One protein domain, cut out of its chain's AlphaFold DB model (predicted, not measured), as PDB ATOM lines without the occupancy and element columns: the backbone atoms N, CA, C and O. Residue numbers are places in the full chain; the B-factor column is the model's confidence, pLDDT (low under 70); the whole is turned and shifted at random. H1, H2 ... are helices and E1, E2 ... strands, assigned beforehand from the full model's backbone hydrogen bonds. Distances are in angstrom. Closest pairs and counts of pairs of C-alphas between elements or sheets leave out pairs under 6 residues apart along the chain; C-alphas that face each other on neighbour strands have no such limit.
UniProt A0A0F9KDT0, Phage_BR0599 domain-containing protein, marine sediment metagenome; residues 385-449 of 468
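Overview. This is residues 385 to 449 of the 468 residues of the protein "Phage_BR0599 domain-containing protein" of marine sediment metagenome (UniProt A0A0F9KDT0). What is the shape? There is little regular structure: a small curled antiparallel sheet, E3 E2 E1 E4, lies apart from the short helix H1, and residues 404 to 409 stick out. How compact? The 65 printed residues, mixed in class with under half in E1 E2 E3 E4 H1, are loose: radius of gyration of the C-alphas 14.1 A, spans 40 by 27 by 18 A.

Arrangement. Which strands pair? E1, residues 385 to 388, and E2, 397 to 404, form a hairpin, N 386 to O 398 being 2.9 A. E2 bends by 67 degrees at 401 and forms a hairpin with E3, 409 to 412, N 411 to O 402 being 2.9 A. E4, 426 to 428, is E1's antiparallel neighbour, N 387 to O 427 being 2.8 A. Any named pattern? E1 E2 E3 are a meander, each the antiparallel neighbour of the one before; with E4, neighbour of E1, they are a Greek key. And the helix? H1, 436 to 441, is not on the sheet; every O i to N i+4 pair is within hydrogen-bond range.

Along the chain. Where to begin? C-alpha 385 of E1 is at (13.126, 24.323, 93.521); C-alpha 441 of H1 at (-0.661, 35.442, 86.302). How long? E2 spans 19.5 A, E1 10.1 A.

Size, cuts and confidence. How large? The farthest C-alphas, Val 422 and Val 447, are 40.8 A apart. Cuts or long links? The printed part has no cut; E3 to E4 is long. Low confidence? No printed residue is under 70.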
ATOM      1  N   HIS A 385      12.006  25.251  93.382       86.25
ATOM      2  CA  HIS A 385      13.126  24.323  93.521       86.25
ATOM      3  C   HIS A 385      14.457  25.061  93.465       86.25
ATOM      4  O   HIS A 385      14.703  25.846  92.554       86.25
ATOM      5  N   LEU A 386      15.330  24.767  94.424       89.19
ATOM      6  CA  LEU A 386      16.715  25.217  94.453       89.19
ATOM      7  C   LEU A 386      17.628  24.035  94.123       89.19
ATOM      8  O   LEU A 386      17.506  22.981  94.743       89.19
ATOM      9  N   LEU A 387      18.541  24.211  93.170       86.94
ATOM     10  CA  LEU A 387      19.566  23.248  92.765       86.94
ATOM     11  C   LEU A 387      20.950  23.836  93.042       86.94
ATOM     12  O   LEU A 387      21.301  24.876  92.492       86.94
ATOM     13  N   TRP A 388      21.756  23.161  93.853       87.38
ATOM     14  CA  TRP A 388      23.137  23.567  94.110       87.38
ATOM     15  C   TRP A 388      24.028  23.258  92.905       87.38
ATOM     16  O   TRP A 388      24.021  22.141  92.391       87.38
ATOM     17  N   THR A 389      24.819  24.240  92.480       84.94
ATOM     18  CA  THR A 389      25.728  24.158  91.321       84.94
ATOM     19  C   THR A 389      27.205  24.228  91.717       84.94
ATOM     20  O   THR A 389      28.093  24.134  90.869       84.94
ATOM     21  N   SER A 390      27.494  24.384  93.011       82.81
ATOM     22  CA  SER A 390      28.835  24.261  93.577       82.81
ATOM     23  C   SER A 390      28.787  23.817  95.047       82.81
ATOM     24  O   SER A 390      27.722  23.513  95.586       82.81
ATOM     25  N   GLY A 391      29.958  23.745  95.685       92.25
ATOM     26  CA  GLY A 391      30.081  23.371  97.092       92.25
ATOM     27  C   GLY A 391      29.914  21.873  97.345       92.25
ATOM     28  O   GLY A 391      29.896  21.057  96.421       92.25
ATOM     29  N   ALA A 392      29.792  21.503  98.621       92.00
ATOM     30  CA  ALA A 392      29.620  20.106  99.037       92.00
ATOM     31  C   ALA A 392      28.265  19.520  98.602       92.00
ATOM     32  O   ALA A 392      28.151  18.319  98.383       92.00
ATOM     33  N   ASN A 393      27.260  20.379  98.422       93.69
ATOM     34  CA  ASN A 393      25.925  19.993  97.979       93.69
ATOM     35  C   ASN A 393      25.766  19.983  96.447       93.69
ATOM     36  O   ASN A 393      24.642  19.850  95.977       93.69
ATOM     37  N   ASN A 394      26.837  20.132  95.656       92.50
ATOM     38  CA  ASN A 394      26.740  20.230  94.196       92.50
ATOM     39  C   ASN A 394      25.906  19.088  93.574       92.50
ATOM     40  O   ASN A 394      26.142  17.909  93.846       92.50
ATOM     41  N   GLY A 395      24.929  19.446  92.739       87.31
ATOM     42  CA  GLY A 395      23.981  18.523  92.111       87.31
ATOM     43  C   GLY A 395      22.798  18.104  92.993       87.31
ATOM     44  O   GLY A 395      21.922  17.387  92.518       87.31
ATOM     45  N   GLN A 396      22.739  18.536  94.257       89.69
ATOM     46  CA  GLN A 396      21.596  18.288  95.140       89.69
ATOM     47  C   GLN A 396      20.545  19.388  94.999       89.69
ATOM     48  O   GLN A 396      20.875  20.563  94.823       89.69
ATOM     49  N   SER A 397      19.273  19.022  95.150       92.12
ATOM     50  CA  SER A 397      18.149  19.956  95.065       92.12
ATOM     51  C   SER A 397      17.235  19.898  96.284       92.12
ATOM     52  O   SER A 397      17.106  18.846  96.911       92.12
ATOM     53  N   MET A 398      16.553  21.002  96.582       93.06
ATOM     54  CA  MET A 398      15.578  21.096  97.666       93.06
ATOM     55  C   MET A 398      14.437  22.049  97.320       93.06
ATOM     56  O   MET A 398      14.621  23.011  96.574       93.06
ATOM     57  N   GLU A 399      13.262  21.791  97.884       93.00
ATOM     58  CA  GLU A 399      12.112  22.681  97.750       93.00
ATOM     59  C   GLU A 399      12.266  23.924  98.640       93.00
ATOM     60  O   GLU A 399      12.762  23.864  99.775       93.00
ATOM     61  N   VAL A 400      11.813  25.064  98.129       90.19
ATOM     62  CA  VAL A 400      11.852  26.358  98.806       90.19
ATOM     63  C   VAL A 400      10.575  26.558  99.615       90.19
ATOM     64  O   VAL A 400       9.474  26.643  99.076       90.19
ATOM     65  N   LYS A 401      10.726  26.693 100.931       90.44
ATOM     66  CA  LYS A 401       9.627  26.914 101.874       90.44
ATOM     67  C   LYS A 401       9.139  28.354 101.886       90.44
ATOM     68  O   LYS A 401       7.945  28.603 101.985       90.44
ATOM     69  N   SER A 402      10.065  29.305 101.869       88.44
ATOM     70  CA  SER A 402       9.735  30.729 101.854       88.44
ATOM     71  C   SER A 402      10.918  31.544 101.363       88.44
ATOM     72  O   SER A 402      12.070  31.166 101.595       88.44
ATOM     73  N   TYR A 403      10.626  32.703 100.795       87.06
ATOM     74  CA  TYR A 403      11.605  33.714 100.441       87.06
ATOM     75  C   TYR A 403      11.266  35.020 101.172       87.06
ATOM     76  O   TYR A 403      10.118  35.280 101.520       87.06
ATOM     77  N   ASP A 404      12.282  35.807 101.498       81.38
ATOM     78  CA  ASP A 404      12.120  37.116 102.123       81.38
ATOM     79  C   ASP A 404      12.828  38.143 101.249       81.38
ATOM     80  O   ASP A 404      14.052  38.122 101.127       81.38
ATOM     81  N   ASP A 405      12.065  39.038 100.624       78.81
ATOM     82  CA  ASP A 405      12.639  40.009  99.696       78.81
ATOM     83  C   ASP A 405      13.457  41.104 100.405       78.81
ATOM     84  O   ASP A 405      14.365  41.678  99.812       78.81
ATOM     85  N   GLY A 406      13.218  41.381 101.691       75.75
ATOM     86  CA  GLY A 406      13.989  42.387 102.429       75.75
ATOM     87  C   GLY A 406      15.413  41.922 102.740       75.75
ATOM     88  O   GLY A 406      16.376  42.668 102.579       75.75
ATOM     89  N   THR A 407      15.546  40.670 103.167       79.88
ATOM     90  CA  THR A 407      16.814  40.043 103.577       79.88
ATOM     91  C   THR A 407      17.439  39.167 102.494       79.88
ATOM     92  O   THR A 407      18.574  38.720 102.656       79.88
ATOM     93  N   LYS A 408      16.705  38.903 101.406       77.50
ATOM     94  CA  LYS A 408      17.018  37.903 100.371       77.50
ATOM     95  C   LYS A 408      17.194  36.487 100.933       77.50
ATOM     96  O   LYS A 408      17.861  35.649 100.329       77.50
ATOM     97  N   ALA A 409      16.610  36.207 102.100       83.00
ATOM     98  CA  ALA A 409      16.748  34.919 102.762       83.00
ATOM     99  C   ALA A 409      15.827  33.873 102.123       83.00
ATOM    100  O   ALA A 409      14.608  34.042 102.075       83.00
ATOM    101  N   VAL A 410      16.408  32.754 101.692       88.56
ATOM    102  CA  VAL A 410      15.680  31.574 101.211       88.56
ATOM    103  C   VAL A 410      15.650  30.536 102.330       88.56
ATOM    104  O   VAL A 410      16.696  30.124 102.834       88.56
ATOM    105  N   LYS A 411      14.457  30.094 102.730       90.56
ATOM    106  CA  LYS A 411      14.285  28.962 103.649       90.56
ATOM    107  C   LYS A 411      13.928  27.723 102.847       90.56
ATOM    108  O   LYS A 411      13.005  27.760 102.040       90.56
ATOM    109  N   LEU A 412      14.624  26.626 103.108       94.25
ATOM    110  CA  LEU A 412      14.348  25.328 102.499       94.25
ATOM    111  C   LEU A 412      13.336  24.538 103.336       94.25
ATOM    112  O   LEU A 412      13.231  24.744 104.549       94.25
ATOM    113  N   PHE A 413      12.589  23.640 102.696       94.50
ATOM    114  CA  PHE A 413      11.646  22.762 103.396       94.50
ATOM    115  C   PHE A 413      12.350  21.798 104.350       94.50
ATOM    116  O   PHE A 413      11.904  21.617 105.484       94.50
ATOM    117  N   LEU A 414      13.469  21.226 103.908       93.44
ATOM    118  CA  LEU A 414      14.340  20.381 104.713       93.44
ATOM    119  C   LEU A 414      15.765  20.930 104.692       93.44
ATOM    120  O   LEU A 414      16.156  21.698 103.813       93.44
ATOM    121  N   THR A 415      16.546  20.534 105.693       93.06
ATOM    122  CA  THR A 415      17.978  20.846 105.728       93.06
ATOM    123  C   THR A 415      18.707  20.026 104.665       93.06
ATOM    124  O   THR A 415      18.363  18.866 104.430       93.06
ATOM    125  N   MET A 416      19.709  20.629 104.027       93.81
ATOM    126  CA  MET A 416      20.585  19.922 103.092       93.81
ATOM    127  C   MET A 416      21.422  18.862 103.810       93.81
ATOM    128  O   MET A 416      21.677  18.961 105.008       93.81
ATOM    129  N   ARG A 417      21.865  17.848 103.064       92.00
ATOM    130  CA  ARG A 417      22.696  16.768 103.606       92.00
ATOM    131  C   ARG A 417      24.020  17.295 104.162       92.00
ATOM    132  O   ARG A 417      24.397  16.919 105.269       92.00
ATOM    133  N   ASP A 418      24.701  18.137 103.391       94.25
ATOM    134  CA  ASP A 418      25.995  18.705 103.749       94.25
ATOM    135  C   ASP A 418      25.852  20.181 104.142       94.25
ATOM    136  O   ASP A 418      24.881  20.860 103.794       94.25
ATOM    137  N   THR A 419      26.825  20.693 104.897       92.50
ATOM    138  CA  THR A 419      26.804  22.089 105.359       92.50
ATOM    139  C   THR A 419      26.901  23.048 104.174       92.50
ATOM    140  O   THR A 419      27.749  22.873 103.305       92.50
ATOM    141  N   ILE A 420      26.045  24.071 104.167       91.62
ATOM    142  CA  ILE A 420      26.070  25.157 103.182       91.62
ATOM    143  C   ILE A 420      27.138  26.170 103.607       91.62
ATOM    144  O   ILE A 420      27.084  26.690 104.725       91.62
ATOM    145  N   ALA A 421      28.099  26.451 102.730       86.75
ATOM    146  CA  ALA A 421      29.171  27.410 102.966       86.75
ATOM    147  C   ALA A 421      28.933  28.732 102.220       86.75
ATOM    148  O   ALA A 421      28.264  28.795 101.187       86.75
ATOM    149  N   VAL A 422      29.511  29.822 102.734       87.19
ATOM    150  CA  VAL A 422      29.518  31.108 102.022       87.19
ATOM    151  C   VAL A 422      30.311  30.952 100.724       87.19
ATOM    152  O   VAL A 422      31.463  30.524 100.754       87.19
ATOM    153  N   GLY A 423      29.703  31.329  99.598       81.94
ATOM    154  CA  GLY A 423      30.282  31.175  98.260       81.94
ATOM    155  C   GLY A 423      29.757  29.965  97.482       81.94
ATOM    156  O   GLY A 423      30.045  29.858  96.288       81.94
ATOM    157  N   ASP A 424      28.960  29.096  98.114       84.44
ATOM    158  CA  ASP A 424      28.211  28.063  97.401       84.44
ATOM    159  C   ASP A 424      27.194  28.715  96.453       84.44
ATOM    160  O   ASP A 424      26.501  29.674  96.801       84.44
ATOM    161  N   LYS A 425      27.125  28.193  95.231       83.12
ATOM    162  CA  LYS A 425      26.282  28.684  94.144       83.12
ATOM    163  C   LYS A 425      25.099  27.752  93.950       83.12
ATOM    164  O   LYS A 425      25.201  26.540  94.151       83.12
ATOM    165  N   PHE A 426      23.982  28.321  93.522       83.56
ATOM    166  CA  PHE A 426      22.771  27.579  93.220       83.56
ATOM    167  C   PHE A 426      21.978  28.258  92.104       83.56
ATOM    168  O   PHE A 426      22.127  29.453  91.854       83.56
ATOM    169  N   THR A 427      21.104  27.481  91.480       79.88
ATOM    170  CA  THR A 427      20.021  27.949  90.616       79.88
ATOM    171  C   THR A 427      18.713  27.798  91.383       79.88
ATOM    172  O   THR A 427      18.515  26.792  92.062       79.88
ATOM    173  N   ILE A 428      17.814  28.777  91.297       81.12
ATOM    174  CA  ILE A 428      16.502  28.737  91.951       81.12
ATOM    175  C   ILE A 428      15.401  28.963  90.919       81.12
ATOM    176  O   ILE A 428      15.491  29.856  90.082       81.12
ATOM    177  N   LEU A 429      14.368  28.132  90.974       80.75
ATOM    178  CA  LEU A 429      13.207  28.212  90.103       80.75
ATOM    179  C   LEU A 429      12.037  28.885  90.835       80.75
ATOM    180  O   LEU A 429      11.862  28.652  92.037       80.75
ATOM    181  N   PRO A 430      11.217  29.692  90.134       83.12
ATOM    182  CA  PRO A 430       9.990  30.251  90.695       83.12
ATOM    183  C   PRO A 430       9.056  29.136  91.169       83.12
ATOM    184  O   PRO A 430       8.938  28.090  90.532       83.12
ATOM    185  N   GLY A 431       8.379  29.371  92.289       85.81
ATOM    186  CA  GLY A 431       7.514  28.359  92.882       85.81
ATOM    187  C   GLY A 431       6.088  28.345  92.349       85.81
ATOM    188  O   GLY A 431       5.563  29.381  91.933       85.81
ATOM    189  N   CYS A 432       5.470  27.167  92.325       84.69
ATOM    190  CA  CYS A 432       4.138  26.954  91.766       84.69
ATOM    191  C   CYS A 432       3.199  26.415  92.845       84.69
ATOM    192  O   CYS A 432       3.259  25.235  93.172       84.69
ATOM    193  N   ASP A 433       2.276  27.258  93.317       88.88
ATOM    194  CA  ASP A 433       1.269  26.894  94.330       88.88
ATOM    195  C   ASP A 433       0.112  26.038  93.778       88.88
ATOM    196  O   ASP A 433      -0.899  25.817  94.449       88.88
ATOM    197  N   LYS A 434       0.246  25.588  92.522       89.06
ATOM    198  CA  LYS A 434      -0.685  24.709  91.801       89.06
ATOM    199  C   LYS A 434      -2.094  25.287  91.631       89.06
ATOM    200  O   LYS A 434      -3.024  24.544  91.323       89.06
ATOM    201  N   LYS A 435      -2.274  26.605  91.767       87.75
ATOM    202  CA  LYS A 435      -3.548  27.277  91.474       87.75
ATOM    203  C   LYS A 435      -3.584  27.798  90.045       87.75
ATOM    204  O   LYS A 435      -2.599  28.341  89.550       87.75
ATOM    205  N   ILE A 436      -4.756  27.726  89.407       86.06
ATOM    206  CA  ILE A 436      -4.944  28.241  88.042       86.06
ATOM    207  C   ILE A 436      -4.688  29.751  87.946       86.06
ATOM    208  O   ILE A 436      -4.128  30.213  86.956       86.06
ATOM    209  N   ALA A 437      -5.033  30.512  88.992       88.38
ATOM    210  CA  ALA A 437      -4.777  31.947  89.051       88.38
ATOM    211  C   ALA A 437      -3.276  32.240  88.942       88.38
ATOM    212  O   ALA A 437      -2.875  32.981  88.057       88.38
ATOM    213  N   THR A 438      -2.451  31.590  89.766       80.12
ATOM    214  CA  THR A 438      -0.986  31.695  89.710       80.12
ATOM    215  C   THR A 438      -0.434  31.148  88.396       80.12
ATOM    216  O   THR A 438       0.444  31.756  87.794       80.12
ATOM    217  N   CYS A 439      -0.970  30.025  87.906       76.06
ATOM    218  CA  CYS A 439      -0.596  29.448  86.614       76.06
ATOM    219  C   CYS A 439      -0.794  30.442  85.459       76.06
ATOM    220  O   CYS A 439       0.037  30.508  84.559       76.06
ATOM    221  N   ASN A 440      -1.848  31.256  85.515       77.12
ATOM    222  CA  ASN A 440      -2.107  32.320  84.554       77.12
ATOM    223  C   ASN A 440      -1.224  33.556  84.817       77.12
ATOM    224  O   ASN A 440      -0.461  33.957  83.947       77.12
ATOM    225  N   THR A 441      -1.274  34.132  86.019       78.81
ATOM    226  CA  THR A 441      -0.661  35.442  86.302       78.81
ATOM    227  C   THR A 441       0.857  35.414  86.425       78.81
ATOM    228  O   THR A 441       1.501  36.412  86.114       78.81
ATOM    229  N   LYS A 442       1.427  34.310  86.919       71.25
ATOM    230  CA  LYS A 442       2.871  34.156  87.153       71.25
ATOM    231  C   LYS A 442       3.574  33.386  86.039       71.25
ATOM    232  O   LYS A 442       4.763  33.594  85.843       71.25
ATOM    233  N   PHE A 443       2.867  32.468  85.374       71.56
ATOM    234  CA  PHE A 443       3.459  31.545  84.398       71.56
ATOM    235  C   PHE A 443       2.816  31.591  83.011       71.56
ATOM    236  O   PHE A 443       3.330  30.936  82.108       71.56
ATOM    237  N   ALA A 444       1.686  32.287  82.831       71.25
ATOM    238  CA  ALA A 444       0.920  32.307  81.579       71.25
ATOM    239  C   ALA A 444       0.501  30.951  81.007       71.25
ATOM    240  O   ALA A 444       0.132  30.848  79.841       71.25
ATOM    241  N   ASN A 445       0.586  29.890  81.800       75.06
ATOM    242  CA  ASN A 445       0.537  28.524  81.306       75.06
ATOM    243  C   ASN A 445      -0.808  27.858  81.614       75.06
ATOM    244  O   ASN A 445      -0.879  26.661  81.887       75.06
ATOM    245  N   SER A 446      -1.887  28.643  81.590       73.31
ATOM    246  CA  SER A 446      -3.235  28.154  81.888       73.31
ATOM    247  C   SER A 446      -3.687  27.061  80.915       73.31
ATOM    248  O   SER A 446      -4.390  26.149  81.332       73.31
ATOM    249  N   VAL A 447      -3.244  27.107  79.650       72.31
ATOM    250  CA  VAL A 447      -3.580  26.099  78.628       72.31
ATOM    251  C   VAL A 447      -3.057  24.700  78.973       72.31
ATOM    252  O   VAL A 447      -3.702  23.711  78.650       72.31
ATOM    253  N   ASN A 448      -1.927  24.603  79.684       72.81
ATOM    254  CA  ASN A 448      -1.362  23.327  80.135       72.81
ATOM    255  C   ASN A 448      -1.677  23.040  81.614       72.81
ATOM    256  O   ASN A 448      -0.968  22.262  82.260       72.81
ATOM    257  N   PHE A 449      -2.705  23.678  82.184       77.19
ATOM    258  CA  PHE A 449      -3.131  23.422  83.557       77.19
ATOM    259  C   PHE A 449      -3.844  22.066  83.640       77.19
ATOM    260  O   PHE A 449      -4.993  21.927  83.239       77.19
TER     261      PHE A 449